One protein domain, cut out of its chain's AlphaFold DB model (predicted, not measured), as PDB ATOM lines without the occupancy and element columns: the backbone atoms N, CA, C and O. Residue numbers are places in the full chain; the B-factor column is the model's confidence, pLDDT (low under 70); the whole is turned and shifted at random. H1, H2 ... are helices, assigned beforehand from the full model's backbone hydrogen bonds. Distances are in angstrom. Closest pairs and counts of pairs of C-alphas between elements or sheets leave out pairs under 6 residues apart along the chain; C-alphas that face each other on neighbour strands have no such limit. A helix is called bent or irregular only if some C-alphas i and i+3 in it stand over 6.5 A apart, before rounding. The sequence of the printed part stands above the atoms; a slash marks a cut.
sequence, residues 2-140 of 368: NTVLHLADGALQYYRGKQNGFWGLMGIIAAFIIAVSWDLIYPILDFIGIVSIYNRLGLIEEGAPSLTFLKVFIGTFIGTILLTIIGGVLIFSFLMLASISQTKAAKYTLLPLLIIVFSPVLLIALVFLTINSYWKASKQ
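AT A GLANCE: This is residues 2 to 140 of the 368 residues of an uncharacterized protein of Halobacillus litoralis (UniProt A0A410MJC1). Long helices form an open frame with few contacts: H4 is a long rod, the short helix H3 is near it, H2 makes a corner with H3, and from H2 the long helix H1 sticks out as an arm with residues 2 to 33. At H4's other end the bent helix H5 folds back with its arm H5a, then turns away with H5b, which stands free. The printed part has 139 residues with five named helices, H1 to H5 in chain order, and no named strand; the class is all helix. It is extended, with a radius of gyration of the C-alphas of 22.5 A and spans of 63 by 49 by 40 A.

HOW THE PARTS SIT: Start at H4, residues 65 to 100, which touches no helix. H3, residues 50 to 56, is near it, with 5 pairs of C-alphas within 10 A. H2, residues 38 to 47, and H3 only just touch, only at the corner, with 3 pairs of C-alphas within 8 A; the closest, Leu 45 and Val 51, are 6.0 A apart. H1, residues 2 to 36, is close to H2 but not clearly touching, about perpendicular at 86 degrees; their closest C-alphas, Ile 34 and Ile 41, are 7.3 A apart. H5, residues 104 to 138, was assigned as one helix by its hydrogen bonds but is bent, with C-alphas 117 and 120 7.4 A apart; its arms H5a, residues 104 to 117, and H5b, residues 120 to 138, stand at a steep tilt of 69 degrees, only just short of perpendicular. H5a is close to H4 but not clearly touching, at a shallow tilt of 25 degrees, opposite ways; the closest C-alphas, Ile 100 and Ala 106, are 6.9 A apart. H1 and H4 are apart. Every O i to N i+4 pair is within hydrogen-bond range in H1, H3, H4 and H5b, against 4 of 6 in H2 and 7 of 10 in H5a.

IN THESE COORDINATES: Find C-alpha 65 at (141.347, 150.324, 159.931); from there H4 runs 51.7 A to C-alpha 100. H1 begins at C-alpha 2, (129.770, 101.355, 140.633), and runs 50.3 A. H2 is irregular, but only just: C-alphas 40 and 43 are 6.6 A apart. H5b runs 27.1 A to C-alpha 138 at (172.718, 122.514, 139.956).

THE WHOLE: The C-alphas of Gly 63 and Lys 104, the two farthest apart, are 63.2 A apart. The printed part has no cut, and no link is long. Confidence is low, under 70, at residues 2 and 138 to 140.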
ATOM      1  N   ASN A   2     129.813  99.931 140.238       61.59
ATOM      2  CA  ASN A   2     129.770 101.355 140.633       61.59
ATOM      3  C   ASN A   2     130.321 101.662 142.040       61.59
ATOM      4  O   ASN A   2     130.867 102.736 142.262       61.59
ATOM      5  N   THR A   3     130.248 100.725 142.987       70.50
ATOM      6  CA  THR A   3     130.671 100.964 144.381       70.50
ATOM      7  C   THR A   3     132.178 101.200 144.527       70.50
ATOM      8  O   THR A   3     132.596 102.026 145.331       70.50
ATOM      9  N   VAL A   4     132.999 100.519 143.718       73.25
ATOM     10  CA  VAL A   4     134.465 100.672 143.737       73.25
ATOM     11  C   VAL A   4     134.888 102.007 143.113       73.25
ATOM     12  O   VAL A   4     135.781 102.668 143.632       73.25
ATOM     13  N   LEU A   5     134.195 102.446 142.056       73.31
ATOM     14  CA  LEU A   5     134.403 103.753 141.424       73.31
ATOM     15  C   LEU A   5     134.050 104.912 142.366       73.31
ATOM     16  O   LEU A   5     134.838 105.840 142.502       73.31
ATOM     17  N   HIS A   6     132.933 104.825 143.093       76.56
ATOM     18  CA  HIS A   6     132.566 105.851 144.074       76.56
ATOM     19  C   HIS A   6     133.526 105.916 145.271       76.56
ATOM     20  O   HIS A   6     133.806 107.003 145.773       76.56
ATOM     21  N   LEU A   7     134.078 104.776 145.702       75.75
ATOM     22  CA  LEU A   7     135.124 104.740 146.731       75.75
ATOM     23  C   LEU A   7     136.438 105.369 146.243       75.75
ATOM     24  O   LEU A   7     137.069 106.115 146.991       75.75
ATOM     25  N   ALA A   8     136.829 105.119 144.989       80.69
ATOM     26  CA  ALA A   8     138.010 105.733 144.383       80.69
ATOM     27  C   ALA A   8     137.852 107.255 144.205       80.69
ATOM     28  O   ALA A   8     138.772 108.005 144.537       80.69
ATOM     29  N   ASP A   9     136.679 107.722 143.769       80.25
ATOM     30  CA  ASP A   9     136.371 109.155 143.661       80.25
ATOM     31  C   ASP A   9     136.328 109.842 145.031       80.25
ATOM     32  O   ASP A   9     136.872 110.937 145.186       80.25
ATOM     33  N   GLY A  10     135.760 109.185 146.048       81.88
ATOM     34  CA  GLY A  10     135.773 109.680 147.426       81.88
ATOM     35  C   GLY A  10     137.195 109.811 147.980       81.88
ATOM     36  O   GLY A  10     137.546 110.841 148.562       81.88
ATOM     37  N   ALA A  11     138.053 108.816 147.734       77.81
ATOM     38  CA  ALA A  11     139.460 108.866 148.127       77.81
ATOM     39  C   ALA A  11     140.220 109.984 147.391       77.81
ATOM     40  O   ALA A  11     140.959 110.746 148.018       77.81
ATOM     41  N   LEU A  12     140.009 110.145 146.080       77.38
ATOM     42  CA  LEU A  12     140.630 111.213 145.290       77.38
ATOM     43  C   LEU A  12     140.166 112.610 145.723       77.38
ATOM     44  O   LEU A  12     140.995 113.517 145.820       77.38
ATOM     45  N   GLN A  13     138.878 112.800 146.023       72.94
ATOM     46  CA  GLN A  13     138.366 114.061 146.568       72.94
ATOM     47  C   GLN A  13     138.947 114.360 147.951       72.94
ATOM     48  O   GLN A  13     139.317 115.504 148.208       72.94
ATOM     49  N   TYR A  14     139.114 113.350 148.807       77.44
ATOM     50  CA  TYR A  14     139.770 113.510 150.105       77.44
ATOM     51  C   TYR A  14     141.240 113.934 149.960       77.44
ATOM     52  O   TYR A  14     141.674 114.886 150.608       77.44
ATOM     53  N   TYR A  15     142.006 113.301 149.063       75.12
ATOM     54  CA  TYR A  15     143.399 113.691 148.804       75.12
ATOM     55  C   TYR A  15     143.519 115.095 148.200       75.12
ATOM     56  O   TYR A  15     144.389 115.860 148.621       75.12
ATOM     57  N   ARG A  16     142.624 115.474 147.277       72.88
ATOM     58  CA  ARG A  16     142.550 116.843 146.735       72.88
ATOM     59  C   ARG A  16     142.158 117.854 147.812       72.88
ATOM     60  O   ARG A  16     142.771 118.911 147.896       72.88
ATOM     61  N   GLY A  17     141.202 117.514 148.674       71.00
ATOM     62  CA  GLY A  17     140.805 118.321 149.827       71.00
ATOM     63  C   GLY A  17     141.944 118.503 150.830       71.00
ATOM     64  O   GLY A  17     142.147 119.605 151.323       71.00
ATOM     65  N   LYS A  18     142.755 117.466 151.070       73.44
ATOM     66  CA  LYS A  18     143.936 117.528 151.944       73.44
ATOM     67  C   LYS A  18     145.068 118.361 151.335       73.44
ATOM     68  O   LYS A  18     145.672 119.162 152.045       73.44
ATOM     69  N   GLN A  19     145.337 118.216 150.035       73.06
ATOM     70  CA  GLN A  19     146.326 119.042 149.333       73.06
ATOM     71  C   GLN A  19     145.903 120.513 149.290       73.06
ATOM     72  O   GLN A  19     146.697 121.384 149.635       73.06
ATOM     73  N   ASN A  20     144.646 120.797 148.950       72.50
ATOM     74  CA  ASN A  20     144.130 122.167 148.908       72.50
ATOM     75  C   ASN A  20     143.961 122.763 150.314       72.50
ATOM     76  O   ASN A  20     144.210 123.949 150.513       72.50
ATOM     77  N   GLY A  21     143.598 121.945 151.304       72.56
ATOM     78  CA  GLY A  21     143.458 122.346 152.703       72.56
ATOM     79  C   GLY A  21     144.789 122.727 153.347       72.56
ATOM     80  O   GLY A  21     144.835 123.688 154.107       72.56
ATOM     81  N   PHE A  22     145.887 122.049 152.988       72.88
ATOM     82  CA  PHE A  22     147.228 122.452 153.418       72.88
ATOM     83  C   PHE A  22     147.604 123.834 152.869       72.88
ATOM     84  O   PHE A  22     148.070 124.682 153.625       72.88
ATOM     85  N   TRP A  23     147.338 124.103 151.585       73.88
ATOM     86  CA  TRP A  23     147.575 125.429 151.002       73.88
ATOM     87  C   TRP A  23     146.672 126.510 151.602       73.88
ATOM     88  O   TRP A  23     147.137 127.622 151.834       73.88
ATOM     89  N   GLY A  24     145.419 126.180 151.925       70.69
ATOM     90  CA  GLY A  24     144.518 127.071 152.659       70.69
ATOM     91  C   GLY A  24     145.049 127.416 154.053       70.69
ATOM     92  O   GLY A  24     145.100 128.589 154.415       70.69
ATOM     93  N   LEU A  25     145.525 126.416 154.803       75.56
ATOM     94  CA  LEU A  25     146.146 126.617 156.116       75.56
ATOM     95  C   LEU A  25     147.423 127.462 156.012       75.56
ATOM     96  O   LEU A  25     147.595 128.406 156.778       75.56
ATOM     97  N   MET A  26     148.288 127.170 155.035       75.62
ATOM     98  CA  MET A  26     149.486 127.970 154.759       75.62
ATOM     99  C   MET A  26     149.132 129.416 154.398       75.62
ATOM    100  O   MET A  26     149.820 130.331 154.840       75.62
ATOM    101  N   GLY A  27     148.045 129.638 153.653       72.75
ATOM    102  CA  GLY A  27     147.529 130.971 153.345       72.75
ATOM    103  C   GLY A  27     147.065 131.731 154.589       72.75
ATOM    104  O   GLY A  27     147.398 132.902 154.744       72.75
ATOM    105  N   ILE A  28     146.366 131.061 155.511       74.88
ATOM    106  CA  ILE A  28     145.941 131.651 156.792       74.88
ATOM    107  C   ILE A  28     147.158 132.006 157.657       74.88
ATOM    108  O   ILE A  28     147.233 133.114 158.185       74.88
ATOM    109  N   ILE A  29     148.133 131.097 157.771       80.12
ATOM    110  CA  ILE A  29     149.376 131.343 158.518       80.12
ATOM    111  C   ILE A  29     150.138 132.523 157.906       80.12
ATOM    112  O   ILE A  29     150.561 133.421 158.631       80.12
ATOM    113  N   ALA A  30     150.274 132.562 156.579       78.00
ATOM    114  CA  ALA A  30     150.920 133.668 155.880       78.00
ATOM    115  C   ALA A  30     150.186 134.997 156.113       78.00
ATOM    116  O   ALA A  30     150.835 135.997 156.405       78.00
ATOM    117  N   ALA A  31     148.852 135.012 156.061       76.25
ATOM    118  CA  ALA A  31     148.057 136.203 156.358       76.25
ATOM    119  C   ALA A  31     148.287 136.704 157.792       76.25
ATOM    120  O   ALA A  31     148.424 137.907 158.007       76.25
ATOM    121  N   PHE A  32     148.401 135.792 158.763       80.56
ATOM    122  CA  PHE A  32     148.702 136.145 160.150       80.56
ATOM    123  C   PHE A  32     150.110 136.739 160.299       80.56
ATOM    124  O   PHE A  32     150.280 137.768 160.947       80.56
ATOM    125  N   ILE A  33     151.113 136.140 159.648       83.50
ATOM    126  CA  ILE A  33     152.488 136.664 159.630       83.50
ATOM    127  C   ILE A  33     152.528 138.058 158.999       83.50
ATOM    128  O   ILE A  33     153.185 138.945 159.543       83.50
ATOM    129  N   ILE A  34     151.810 138.265 157.891       80.00
ATOM    130  CA  ILE A  34     151.716 139.565 157.217       80.00
ATOM    131  C   ILE A  34     151.076 140.608 158.136       80.00
ATOM    132  O   ILE A  34     151.580 141.724 158.221       80.00
ATOM    133  N   ALA A  35     150.007 140.246 158.848       78.69
ATOM    134  CA  ALA A  35     149.327 141.146 159.774       78.69
ATOM    135  C   ALA A  35     150.220 141.547 160.959       78.69
ATOM    136  O   ALA A  35     150.278 142.721 161.311       78.69
ATOM    137  N   VAL A  36     150.947 140.594 161.552       85.94
ATOM    138  CA  VAL A  36     151.860 140.862 162.678       85.94
ATOM    139  C   VAL A  36     153.112 141.623 162.227       85.94
ATOM    140  O   VAL A  36     153.640 142.437 162.974       85.94
ATOM    141  N   SER A  37     153.577 141.385 161.000       89.69
ATOM    142  CA  SER A  37     154.795 141.996 160.445       89.69
ATOM    143  C   SER A  37     154.496 143.205 159.557       89.69
ATOM    144  O   SER A  37     155.308 143.551 158.696       89.69
ATOM    145  N   TRP A  38     153.329 143.830 159.720       85.00
ATOM    146  CA  TRP A  38     152.860 144.872 158.810       85.00
ATOM    147  C   TRP A  38     153.832 146.051 158.718       85.00
ATOM    148  O   TRP A  38     154.125 146.503 157.615       85.00
ATOM    149  N   ASP A  39     154.419 146.467 159.839       90.38
ATOM    150  CA  ASP A  39     155.377 147.580 159.887       90.38
ATOM    151  C   ASP A  39     156.641 147.324 159.047       90.38
ATOM    152  O   ASP A  39     157.229 148.256 158.501       90.38
ATOM    153  N   LEU A  40     157.042 146.056 158.889       89.75
ATOM    154  CA  LEU A  40     158.169 145.659 158.035       89.75
ATOM    155  C   LEU A  40     157.771 145.568 156.554       89.75
ATOM    156  O   LEU A  40     158.581 145.845 155.672       89.75
ATOM    157  N   ILE A  41     156.532 145.161 156.275       84.75
ATOM    158  CA  ILE A  41     156.021 144.934 154.915       84.75
ATOM    159  C   ILE A  41     155.580 146.246 154.261       84.75
ATOM    160  O   ILE A  41     155.788 146.440 153.061       84.75
ATOM    161  N   TYR A  42     155.005 147.160 155.039       88.88
ATOM    162  CA  TYR A  42     154.509 148.453 154.586       88.88
ATOM    163  C   TYR A  42     155.517 149.247 153.732       88.88
ATOM    164  O   TYR A  42     155.158 149.582 152.602       88.88
ATOM    165  N   PRO A  43     156.775 149.497 154.164       91.06
ATOM    166  CA  PRO A  43     157.726 150.265 153.358       91.06
ATOM    167  C   PRO A  43     158.076 149.578 152.032       91.06
ATOM    168  O   PRO A  43     158.348 150.256 151.046       91.06
ATOM    169  N   ILE A  44     158.027 148.242 151.969       88.94
ATOM    170  CA  ILE A  44     158.249 147.488 150.726       88.94
ATOM    171  C   ILE A  44     157.066 147.690 149.770       88.94
ATOM    172  O   ILE A  44     157.263 147.953 148.584       88.94
ATOM    173  N   LEU A  45     155.832 147.589 150.274       87.44
ATOM    174  CA  LEU A  45     154.626 147.800 149.467       87.44
ATOM    175  C   LEU A  45     154.488 149.250 148.994       87.44
ATOM    176  O   LEU A  45     154.007 149.485 147.882       87.44
ATOM    177  N   ASP A  46     154.905 150.209 149.818       91.19
ATOM    178  CA  ASP A  46     154.934 151.625 149.459       91.19
ATOM    179  C   ASP A  46     156.015 151.915 148.412       91.19
ATOM    180  O   ASP A  46     155.727 152.539 147.393       91.19
ATOM    181  N   PHE A  47     157.214 151.340 148.567       92.69
ATOM    182  CA  PHE A  47     158.292 151.445 147.581       92.69
ATOM    183  C   PHE A  47     157.897 150.900 146.197       92.69
ATOM    184  O   PHE A  47     158.231 151.497 145.176       92.69
ATOM    185  N   ILE A  48     157.145 149.793 146.143       91.19
ATOM    186  CA  ILE A  48     156.606 149.235 144.885       91.19
ATOM    187  C   ILE A  48     155.454 150.104 144.332       91.19
ATOM    188  O   ILE A  48     155.056 149.967 143.174       91.19
ATOM    189  N   GLY A  49     154.912 151.019 145.138       90.06
ATOM    190  CA  GLY A  49     153.823 151.920 144.774       90.06
ATOM    191  C   GLY A  49     152.429 151.324 144.969       90.06
ATOM    192  O   GLY A  49     151.443 151.967 144.609       90.06
ATOM    193  N   ILE A  50     152.304 150.131 145.562       88.19
ATOM    194  CA  ILE A  50     151.006 149.473 145.790       88.19
ATOM    195  C   ILE A  50     150.155 150.314 146.739       88.19
ATOM    196  O   ILE A  50     148.992 150.580 146.443       88.19
ATOM    197  N   VAL A  51     150.744 150.797 147.835       89.75
ATOM    198  CA  VAL A  51     150.043 151.651 148.809       89.75
ATOM    199  C   VAL A  51     149.503 152.910 148.126       89.75
ATOM    200  O   VAL A  51     148.336 153.256 148.302       89.75
ATOM    201  N   SER A  52     150.300 153.534 147.252       92.31
ATOM    202  CA  SER A  52     149.883 154.717 146.492       92.31
ATOM    203  C   SER A  52     148.705 154.442 145.543       92.31
ATOM    204  O   SER A  52     147.804 155.273 145.427       92.31
ATOM    205  N   ILE A  53     148.663 153.267 144.906       91.19
ATOM    206  CA  ILE A  53     147.558 152.849 144.030       91.19
ATOM    207  C   ILE A  53     146.288 152.643 144.853       91.19
ATOM    208  O   ILE A  53     145.234 153.163 144.494       91.19
ATOM    209  N   TYR A  54     146.385 151.925 145.970       90.00
ATOM    210  CA  TYR A  54     145.244 151.663 146.845       90.00
ATOM    211  C   TYR A  54     144.681 152.952 147.448       90.00
ATOM    212  O   TYR A  54     143.463 153.111 147.530       90.00
ATOM    213  N   ASN A  55     145.556 153.895 147.797       91.62
ATOM    214  CA  ASN A  55     145.148 155.212 148.266       91.62
ATOM    215  C   ASN A  55     144.445 156.016 147.153       91.62
ATOM    216  O   ASN A  55     143.355 156.538 147.356       91.62
ATOM    217  N   ARG A  56     144.990 156.029 145.923       93.56
ATOM    218  CA  ARG A  56     144.354 156.686 144.758       93.56
ATOM    219  C   ARG A  56     142.997 156.088 144.385       93.56
ATOM    220  O   ARG A  56     142.136 156.806 143.891       93.56
ATOM    221  N   LEU A  57     142.809 154.789 144.614       91.25
ATOM    222  CA  LEU A  57     141.531 154.099 144.424       91.25
ATOM    223  C   LEU A  57     140.534 154.351 145.571       91.25
ATOM    224  O   LEU A  57     139.408 153.863 145.505       91.25
ATOM    225  N   GLY A  58     140.924 155.088 146.617       92.19
ATOM    226  CA  GLY A  58     140.079 155.374 147.780       92.19
ATOM    227  C   GLY A  58     139.817 154.155 148.668       92.19
ATOM    228  O   GLY A  58     138.821 154.123 149.399       92.19
ATOM    229  N   LEU A  59     140.679 153.133 148.585       91.50
ATOM    230  CA  LEU A  59     140.551 151.891 149.353       91.50
ATOM    231  C   LEU A  59     141.125 152.012 150.769       91.50
ATOM    232  O   LEU A  59     140.726 151.245 151.642       91.50
ATOM    233  N   ILE A  60     142.039 152.960 150.991       91.06
ATOM    234  CA  ILE A  60     142.639 153.248 152.299       91.06
ATOM    235  C   ILE A  60     141.926 154.453 152.911       91.06
ATOM    236  O   ILE A  60     141.787 155.485 152.262       91.06
ATOM    237  N   GLU A  61     141.473 154.311 154.153       91.31
ATOM    238  CA  GLU A  61     140.787 155.354 154.910       91.31
ATOM    239  C   GLU A  61     141.503 155.587 156.240       91.31
ATOM    240  O   GLU A  61     141.567 154.712 157.110       91.31
ATOM    241  N   GLU A  62     142.093 156.775 156.370       89.50
ATOM    242  CA  GLU A  62     142.884 157.162 157.534       89.50
ATOM    243  C   GLU A  62     142.014 157.182 158.799       89.50
ATOM    244  O   GLU A  62     140.895 157.691 158.806       89.50
ATOM    245  N   GLY A  63     142.512 156.586 159.886       89.62
ATOM    246  CA  GLY A  63     141.802 156.534 161.169       89.62
ATOM    247  C   GLY A  63     140.699 155.471 161.280       89.62
ATOM    248  O   GLY A  63     140.184 155.268 162.377       89.62
ATOM    249  N   ALA A  64     140.380 154.736 160.206       91.44
ATOM    250  CA  ALA A  64     139.379 153.661 160.219       91.44
ATOM    251  C   ALA A  64     139.929 152.336 159.635       91.44
ATOM    252  O   ALA A  64     139.613 151.965 158.497       91.44
ATOM    253  N   PRO A  65     140.726 151.566 160.409       81.06
ATOM    254  CA  PRO A  65     141.347 150.324 159.931       81.06
ATOM    255  C   PRO A  65     140.338 149.261 159.479       81.06
ATOM    256  O   PRO A  65     140.554 148.575 158.481       81.06
ATOM    257  N   SER A  66     139.206 149.143 160.182       82.50
ATOM    258  CA  SER A  66     138.134 148.198 159.843       82.50
ATOM    259  C   SER A  66     137.474 148.524 158.502       82.50
ATOM    260  O   SER A  66     137.183 147.621 157.717       82.50
ATOM    261  N   LEU A  67     137.282 149.813 158.212       88.12
ATOM    262  CA  LEU A  67     136.685 150.285 156.967       88.12
ATOM    263  C   LEU A  67     137.654 150.123 155.789       88.12
ATOM    264  O   LEU A  67     137.248 149.654 154.727       88.12
ATOM    265  N   THR A  68     138.942 150.403 156.009       86.56
ATOM    266  CA  THR A  68     140.019 150.110 155.049       86.56
ATOM    267  C   THR A  68     140.060 148.624 154.700       86.56
ATOM    268  O   THR A  68     140.044 148.262 153.525       86.56
ATOM    269  N   PHE A  69     140.043 147.739 155.703       82.81
ATOM    270  CA  PHE A  69     140.036 146.294 155.476       82.81
ATOM    271  C   PHE A  69     138.825 145.849 154.647       82.81
ATOM    272  O   PHE A  69     138.980 145.109 153.675       82.81
ATOM    273  N   LEU A  70     137.626 146.336 154.983       86.50
ATOM    274  CA  LEU A  70     136.403 146.022 154.245       86.50
ATOM    275  C   LEU A  70     136.482 146.489 152.783       86.50
ATOM    276  O   LEU A  70     136.145 145.725 151.878       86.50
ATOM    277  N   LYS A  71     136.959 147.716 152.537       89.00
ATOM    278  CA  LYS A  71     137.138 148.264 151.184       89.00
ATOM    279  C   LYS A  71     138.149 147.463 150.373       89.00
ATOM    280  O   LYS A  71     137.866 147.117 149.229       89.00
ATOM    281  N   VAL A  72     139.290 147.118 150.967       86.38
ATOM    282  CA  VAL A  72     140.312 146.270 150.337       86.38
ATOM    283  C   VAL A  72     139.754 144.887 150.013       86.38
ATOM    284  O   VAL A  72     139.950 144.399 148.900       86.38
ATOM    285  N   PHE A  73     139.018 144.269 150.939       84.88
ATOM    286  CA  PHE A  73     138.391 142.968 150.728       84.88
ATOM    287  C   PHE A  73     137.378 143.004 149.576       84.88
ATOM    288  O   PHE A  73     137.473 142.196 148.652       84.88
ATOM    289  N   ILE A  74     136.456 143.973 149.583       88.81
ATOM    290  CA  ILE A  74     135.460 144.150 148.516       88.81
ATOM    291  C   ILE A  74     136.149 144.442 147.179       88.81
ATOM    292  O   ILE A  74     135.812 143.823 146.171       88.81
ATOM    293  N   GLY A  75     137.143 145.332 147.160       87.19
ATOM    294  CA  GLY A  75     137.915 145.653 145.961       87.19
ATOM    295  C   GLY A  75     138.643 144.435 145.391       87.19
ATOM    296  O   GLY A  75     138.565 144.178 144.192       87.19
ATOM    297  N   THR A  76     139.273 143.629 146.248       83.88
ATOM    298  CA  THR A  76     139.941 142.379 145.852       83.88
ATOM    299  C   THR A  76     138.938 141.358 145.319       83.88
ATOM    300  O   THR A  76     139.189 140.716 144.300       83.88
ATOM    301  N   PHE A  77     137.775 141.228 145.962       85.38
ATOM    302  CA  PHE A  77     136.709 140.329 145.530       85.38
ATOM    303  C   PHE A  77     136.153 140.722 144.154       85.38
ATOM    304  O   PHE A  77     136.117 139.893 143.244       85.38
ATOM    305  N   ILE A  78     135.808 142.001 143.960       89.06
ATOM    306  CA  ILE A  78     135.355 142.537 142.667       89.06
ATOM    307  C   ILE A  78     136.448 142.374 141.611       89.06
ATOM    308  O   ILE A  78     136.168 141.906 140.510       89.06
ATOM    309  N   GLY A  79     137.699 142.695 141.945       85.75
ATOM    310  CA  GLY A  79     138.841 142.506 141.053       85.75
ATOM    311  C   GLY A  79     138.999 141.049 140.617       85.75
ATOM    312  O   GLY A  79     139.210 140.778 139.437       85.75
ATOM    313  N   THR A  80     138.807 140.100 141.536       82.75
ATOM    314  CA  THR A  80     138.856 138.659 141.244       82.75
ATOM    315  C   THR A  80     137.723 138.235 140.312       82.75
ATOM    316  O   THR A  80     137.958 137.489 139.359       82.75
ATOM    317  N   ILE A  81     136.502 138.737 140.530       88.44
ATOM    318  CA  ILE A  81     135.369 138.502 139.624       88.44
ATOM    319  C   ILE A  81     135.670 139.071 138.234       88.44
ATOM    320  O   ILE A  81     135.511 138.360 137.243       88.44
ATOM    321  N   LEU A  82     136.153 140.313 138.144       87.75
ATOM    322  CA  LEU A  82     136.496 140.953 136.872       87.75
ATOM    323  C   LEU A  82     137.586 140.183 136.127       87.75
ATOM    324  O   LEU A  82     137.427 139.905 134.942       87.75
ATOM    325  N   LEU A  83     138.658 139.777 136.812       82.88
ATOM    326  CA  LEU A  83     139.709 138.942 136.228       82.88
ATOM    327  C   LEU A  83     139.174 137.586 135.762       82.88
ATOM    328  O   LEU A  83     139.578 137.113 134.704       82.88
ATOM    329  N   THR A  84     138.245 136.982 136.504       83.25
ATOM    330  CA  THR A  84     137.601 135.720 136.109       83.25
ATOM    331  C   THR A  84     136.753 135.901 134.851       83.25
ATOM    332  O   THR A  84     136.832 135.080 133.940       83.25
ATOM    333  N   ILE A  85     135.988 136.994 134.759       89.06
ATOM    334  CA  ILE A  85     135.201 137.338 133.567       89.06
ATOM    335  C   ILE A  85     136.130 137.590 132.376       89.06
ATOM    336  O   ILE A  85     135.934 136.992 131.323       89.06
ATOM    337  N   ILE A  86     137.171 138.413 132.542       85.69
ATOM    338  CA  ILE A  86     138.162 138.700 131.492       85.69
ATOM    339  C   ILE A  86     138.848 137.408 131.040       85.69
ATOM    340  O   ILE A  86     138.932 137.144 129.844       85.69
ATOM    341  N   GLY A  87     139.296 136.573 131.980       82.94
ATOM    342  CA  GLY A  87     139.907 135.278 131.692       82.94
ATOM    343  C   GLY A  87     138.958 134.348 130.938       82.94
ATOM    344  O   GLY A  87     139.354 133.749 129.942       82.94
ATOM    345  N   GLY A  88     137.691 134.279 131.352       86.38
ATOM    346  CA  GLY A  88     136.652 133.511 130.666       86.38
ATOM    347  C   GLY A  88     136.405 134.000 129.238       86.38
ATOM    348  O   GLY A  88     136.371 133.187 128.316       86.38
ATOM    349  N   VAL A  89     136.314 135.318 129.035       87.38
ATOM    350  CA  VAL A  89     136.186 135.933 127.705       87.38
ATOM    351  C   VAL A  89     137.403 135.608 126.842       87.38
ATOM    352  O   VAL A  89     137.231 135.166 125.713       87.38
ATOM    353  N   LEU A  90     138.624 135.743 127.367       82.25
ATOM    354  CA  LEU A  90     139.853 135.424 126.632       82.25
ATOM    355  C   LEU A  90     139.931 133.945 126.243       82.25
ATOM    356  O   LEU A  90     140.271 133.636 125.102       82.25
ATOM    357  N   ILE A  91     139.589 133.032 127.158       81.12
ATOM    358  CA  ILE A  91     139.535 131.591 126.877       81.12
ATOM    359  C   ILE A  91     138.488 131.309 125.800       81.12
ATOM    360  O   ILE A  91     138.769 130.593 124.843       81.12
ATOM    361  N   PHE A  92     137.297 131.896 125.913       83.19
ATOM    362  CA  PHE A  92     136.237 131.726 124.926       83.19
ATOM    363  C   PHE A  92     136.639 132.268 123.546       83.19
ATOM    364  O   PHE A  92     136.488 131.572 122.542       83.19
ATOM    365  N   SER A  93     137.218 133.469 123.485       80.62
ATOM    366  CA  SER A  93     137.766 134.051 122.257       80.62
ATOM    367  C   SER A  93     138.866 133.178 121.658       80.62
ATOM    368  O   SER A  93     138.887 132.968 120.448       80.62
ATOM    369  N   PHE A  94     139.748 132.618 122.488       82.56
ATOM    370  CA  PHE A  94     140.777 131.686 122.040       82.56
ATOM    371  C   PHE A  94     140.175 130.407 121.446       82.56
ATOM    372  O   PHE A  94     140.588 129.991 120.366       82.56
ATOM    373  N   LEU A  95     139.174 129.810 122.097       82.81
ATOM    374  CA  LEU A  95     138.483 128.620 121.590       82.81
ATOM    375  C   LEU A  95     137.777 128.899 120.256       82.81
ATOM    376  O   LEU A  95     137.881 128.098 119.326       82.81
ATOM    377  N   MET A  96     137.126 130.057 120.128       83.44
ATOM    378  CA  MET A  96     136.522 130.507 118.870       83.44
ATOM    379  C   MET A  96     137.570 130.676 117.763       83.44
ATOM    380  O   MET A  96     137.397 130.156 116.658       83.44
ATOM    381  N   LEU A  97     138.697 131.333 118.058       80.38
ATOM    382  CA  LEU A  97     139.806 131.488 117.112       80.38
ATOM    383  C   LEU A  97     140.416 130.140 116.715       80.38
ATOM    384  O   LEU A  97     140.703 129.926 115.538       80.38
ATOM    385  N   ALA A  98     140.574 129.210 117.658       79.19
ATOM    386  CA  ALA A  98     141.068 127.863 117.393       79.19
ATOM    387  C   ALA A  98     140.114 127.070 116.482       79.19
ATOM    388  O   ALA A  98     140.572 126.379 115.571       79.19
ATOM    389  N   SER A  99     138.799 127.225 116.667       81.31
ATOM    390  CA  SER A  99     137.784 126.620 115.798       81.31
ATOM    391  C   SER A  99     137.851 127.166 114.367       81.31
ATOM    392  O   SER A  99     137.794 126.398 113.410       81.31
ATOM    393  N   ILE A 100     138.030 128.482 114.197       80.44
ATOM    394  CA  ILE A 100     138.172 129.130 112.877       80.44
ATOM    395  C   ILE A 100     139.504 128.741 112.202       80.44
ATOM    396  O   ILE A 100     139.585 128.585 110.977       80.44
ATOM    397  N   SER A 101     140.546 128.514 113.007       72.94
ATOM    398  CA  SER A 101     141.899 128.142 112.563       72.94
ATOM    399  C   SER A 101     142.005 126.743 111.940       72.94
ATOM    400  O   SER A 101     143.077 126.379 111.454       72.94
ATOM    401  N   GLN A 102     140.924 125.954 111.904       79.50
ATOM    402  CA  GLN A 102     140.902 124.664 111.201       79.50
ATOM    403  C   GLN A 102     140.959 124.812 109.671       79.50
ATOM    404  O   GLN A 102     141.320 123.868 108.966       79.50
ATOM    405  N   THR A 103     140.658 125.997 109.130       85.88
ATOM    406  CA  THR A 103     140.829 126.267 107.696       85.88
ATOM    407  C   THR A 103     142.304 126.516 107.356       85.88
ATOM    408  O   THR A 103     143.026 127.211 108.075       85.88
ATOM    409  N   LYS A 104     142.778 125.976 106.220       83.88
ATOM    410  CA  LYS A 104     144.188 126.109 105.796       83.88
ATOM    411  C   LYS A 104     144.631 127.574 105.688       83.88
ATOM    412  O   LYS A 104     145.751 127.882 106.070       83.88
ATOM    413  N   ALA A 105     143.757 128.466 105.213       80.69
ATOM    414  CA  ALA A 105     144.053 129.892 105.069       80.69
ATOM    415  C   ALA A 105     144.182 130.609 106.424       80.69
ATOM    416  O   ALA A 105     145.147 131.341 106.635       80.69
ATOM    417  N   ALA A 106     143.268 130.349 107.367       79.12
ATOM    418  CA  ALA A 106     143.304 130.963 108.693       79.12
ATOM    419  C   ALA A 106     144.534 130.526 109.499       79.12
ATOM    420  O   ALA A 106     145.106 131.328 110.231       79.12
ATOM    421  N   LYS A 107     145.007 129.287 109.316       78.56
ATOM    422  CA  LYS A 107     146.224 128.801 109.980       78.56
ATOM    423  C   LYS A 107     147.462 129.638 109.637       78.56
ATOM    424  O   LYS A 107     148.273 129.894 110.522       78.56
ATOM    425  N   TYR A 108     147.617 130.069 108.383       84.19
ATOM    426  CA  TYR A 108     148.795 130.839 107.960       84.19
ATOM    427  C   TYR A 108     148.744 132.312 108.383       84.19
ATOM    428  O   TYR A 108     149.797 132.917 108.560       84.19
ATOM    429  N   THR A 109     147.555 132.886 108.585       81.12
ATOM    430  CA  THR A 109     147.394 134.302 108.959       81.12
ATOM    431  C   THR A 109     147.202 134.520 110.461       81.12
ATOM    432  O   THR A 109     147.756 135.470 111.009       81.12
ATOM    433  N   LEU A 110     146.472 133.640 111.156       80.06
ATOM    434  CA  LEU A 110     146.205 133.770 112.594       80.06
ATOM    435  C   LEU A 110     147.368 133.294 113.464       80.06
ATOM    436  O   LEU A 110     147.589 133.863 114.530       80.06
ATOM    437  N   LEU A 111     148.130 132.282 113.037       78.56
ATOM    438  CA  LEU A 111     149.222 131.736 113.852       78.56
ATOM    439  C   LEU A 111     150.320 132.777 114.167       78.56
ATOM    440  O   LEU A 111     150.677 132.889 115.339       78.56
ATOM    441  N   PRO A 112     150.825 133.581 113.206       83.25
ATOM    442  CA  PRO A 112     151.798 134.633 113.508       83.25
ATOM    443  C   PRO A 112     151.229 135.704 114.445       83.25
ATOM    444  O   PRO A 112     151.917 136.147 115.360       83.25
ATOM    445  N   LEU A 113     149.958 136.079 114.258       81.12
ATOM    446  CA  LEU A 113     149.281 137.066 115.100       81.12
ATOM    447  C   LEU A 113     149.143 136.563 116.545       81.12
ATOM    448  O   LEU A 113     149.440 137.297 117.483       81.12
ATOM    449  N   LEU A 114     148.763 135.295 116.728       79.25
ATOM    450  CA  LEU A 114     148.704 134.655 118.041       79.25
ATOM    451  C   LEU A 114     150.086 134.590 118.692       79.25
ATOM    452  O   LEU A 114     150.206 134.902 119.871       79.25
ATOM    453  N   ILE A 115     151.136 134.246 117.939       82.62
ATOM    454  CA  ILE A 115     152.509 134.254 118.462       82.62
ATOM    455  C   ILE A 115     152.892 135.654 118.943       82.62
ATOM    456  O   ILE A 115     153.462 135.765 120.019       82.62
ATOM    457  N   ILE A 116     152.546 136.715 118.211       86.06
ATOM    458  CA  ILE A 116     152.831 138.098 118.624       86.06
ATOM    459  C   ILE A 116     152.075 138.447 119.911       86.06
ATOM    460  O   ILE A 116     152.696 138.903 120.871       86.06
ATOM    461  N   VAL A 117     150.765 138.178 119.967       82.81
ATOM    462  CA  VAL A 117     149.912 138.491 121.129       82.81
ATOM    463  C   VAL A 117     150.346 137.716 122.378       82.81
ATOM    464  O   VAL A 117     150.412 138.285 123.465       82.81
ATOM    465  N   PHE A 118     150.690 136.435 122.233       84.06
ATOM    466  CA  PHE A 118     151.127 135.580 123.340       84.06
ATOM    467  C   PHE A 118     152.643 135.597 123.577       84.06
ATOM    468  O   PHE A 118     153.107 134.978 124.537       84.06
ATOM    469  N   SER A 119     153.423 136.314 122.763       87.00
ATOM    470  CA  SER A 119     154.886 136.367 122.891       87.00
ATOM    471  C   SER A 119     155.368 136.782 124.284       87.00
ATOM    472  O   SER A 119     156.301 136.137 124.764       87.00
ATOM    473  N   PRO A 120     154.737 137.738 125.004       83.00
ATOM    474  CA  PRO A 120     155.201 138.101 126.341       83.00
ATOM    475  C   PRO A 120     155.042 136.942 127.333       83.00
ATOM    476  O   PRO A 120     155.934 136.675 128.134       83.00
ATOM    477  N   VAL A 121     153.936 136.197 127.237       82.50
ATOM    478  CA  VAL A 121     153.654 135.038 128.097       82.50
ATOM    479  C   VAL A 121     154.596 133.879 127.768       82.50
ATOM    480  O   VAL A 121     155.148 133.257 128.675       82.50
ATOM    481  N   LEU A 122     154.830 133.613 126.478       83.31
ATOM    482  CA  LEU A 122     155.775 132.587 126.026       83.31
ATOM    483  C   LEU A 122     157.208 132.892 126.478       83.31
ATOM    484  O   LEU A 122     157.927 131.980 126.880       83.31
ATOM    485  N   LEU A 123     157.611 134.165 126.461       88.75
ATOM    486  CA  LEU A 123     158.935 134.595 126.903       88.75
ATOM    487  C   LEU A 123     159.104 134.387 128.414       88.75
ATOM    488  O   LEU A 123     160.099 133.798 128.836       88.75
ATOM    489  N   ILE A 124     158.103 134.758 129.221       87.38
ATOM    490  CA  ILE A 124     158.095 134.483 130.668       87.38
ATOM    491  C   ILE A 124     158.164 132.972 130.936       87.38
ATOM    492  O   ILE A 124     158.951 132.527 131.772       87.38
ATOM    493  N   ALA A 125     157.391 132.165 130.201       87.94
ATOM    494  CA  ALA A 125     157.407 130.712 130.342       87.94
ATOM    495  C   ALA A 125     158.780 130.109 129.996       87.94
ATOM    496  O   ALA A 125     159.274 129.250 130.726       87.94
ATOM    497  N   LEU A 126     159.433 130.581 128.929       91.00
ATOM    498  CA  LEU A 126     160.783 130.150 128.546       91.00
ATOM    499  C   LEU A 126     161.830 130.512 129.604       91.00
ATOM    500  O   LEU A 126     162.668 129.676 129.950       91.00
ATOM    501  N   VAL A 127     161.765 131.724 130.159       91.44
ATOM    502  CA  VAL A 127     162.640 132.142 131.266       91.44
ATOM    503  C   VAL A 127     162.422 131.239 132.482       91.44
ATOM    504  O   VAL A 127     163.378 130.738 133.066       91.44
ATOM    505  N   PHE A 128     161.173 130.932 132.827       91.31
ATOM    506  CA  PHE A 128     160.883 130.044 133.950       91.31
ATOM    507  C   PHE A 128     161.392 128.611 133.719       91.31
ATOM    508  O   PHE A 128     161.967 127.999 134.619       91.31
ATOM    509  N   LEU A 129     161.233 128.075 132.504       90.69
ATOM    510  CA  LEU A 129     161.722 126.741 132.143       90.69
ATOM    511  C   LEU A 129     163.251 126.649 132.181       90.69
ATOM    512  O   LEU A 129     163.781 125.653 132.673       90.69
ATOM    513  N   THR A 130     163.951 127.677 131.699       87.62
ATOM    514  CA  THR A 130     165.423 127.730 131.708       87.62
ATOM    515  C   THR A 130     165.985 127.890 133.118       87.62
ATOM    516  O   THR A 130     166.932 127.195 133.480       87.62
ATOM    517  N   ILE A 131     165.364 128.720 133.959       88.50
ATOM    518  CA  ILE A 131     165.736 128.826 135.375       88.50
ATOM    519  C   ILE A 131     165.494 127.489 136.085       88.50
ATOM    520  O   ILE A 131     166.375 126.994 136.783       88.50
ATOM    521  N   ASN A 132     164.339 126.854 135.876       86.81
ATOM    522  CA  ASN A 132     164.018 125.574 136.508       86.81
ATOM    523  C   ASN A 132     164.967 124.445 136.065       86.81
ATOM    524  O   ASN A 132     165.384 123.635 136.893       86.81
ATOM    525  N   SER A 133     165.343 124.382 134.782       86.19
ATOM    526  CA  SER A 133     166.301 123.382 134.296       86.19
ATOM    527  C   SER A 133     167.702 123.617 134.860       86.19
ATOM    528  O   SER A 133     168.329 122.662 135.319       86.19
ATOM    529  N   TYR A 134     168.154 124.872 134.926       84.69
ATOM    530  CA  TYR A 134     169.425 125.242 135.547       84.69
ATOM    531  C   TYR A 134     169.453 124.887 137.039       84.69
ATOM    532  O   TYR A 134     170.400 124.273 137.526       84.69
ATOM    533  N   TRP A 135     168.375 125.187 137.767       79.44
ATOM    534  CA  TRP A 135     168.257 124.849 139.184       79.44
ATOM    535  C   TRP A 135     168.239 123.337 139.413       79.44
ATOM    536  O   TRP A 135     168.915 122.861 140.324       79.44
ATOM    537  N   LYS A 136     167.532 122.568 138.573       79.62
ATOM    538  CA  LYS A 136     167.551 121.096 138.619       79.62
ATOM    539  C   LYS A 136     168.931 120.520 138.309       79.62
ATOM    540  O   LYS A 136     169.339 119.586 138.990       79.62
ATOM    541  N   ALA A 137     169.648 121.085 137.339       74.06
ATOM    542  CA  ALA A 137     171.009 120.677 137.013       74.06
ATOM    543  C   ALA A 137     171.989 120.995 138.156       74.06
ATOM    544  O   ALA A 137     172.807 120.153 138.498       74.06
ATOM    545  N   SER A 138     171.862 122.157 138.811       67.50
ATOM    546  CA  SER A 138     172.718 122.514 139.956       67.50
ATOM    547  C   SER A 138     172.406 121.715 141.230       67.50
ATOM    548  O   SER A 138     173.288 121.499 142.054       67.50
ATOM    549  N   LYS A 139     171.156 121.248 141.391       64.12
ATOM    550  CA  LYS A 139     170.721 120.403 142.515       64.12
ATOM    551  C   LYS A 139     171.035 118.920 142.332       64.12
ATOM    552  O   LYS A 139     170.854 118.158 143.280       64.12
ATOM    553  N   GLN A 140     171.503 118.496 141.160       62.03
ATOM    554  CA  GLN A 140     172.202 117.220 141.058       62.03
ATOM    555  C   GLN A 140     173.560 117.406 141.728       62.03
ATOM    556  O   GLN A 140     174.550 117.737 141.080       62.03
TER     557      GLN A 140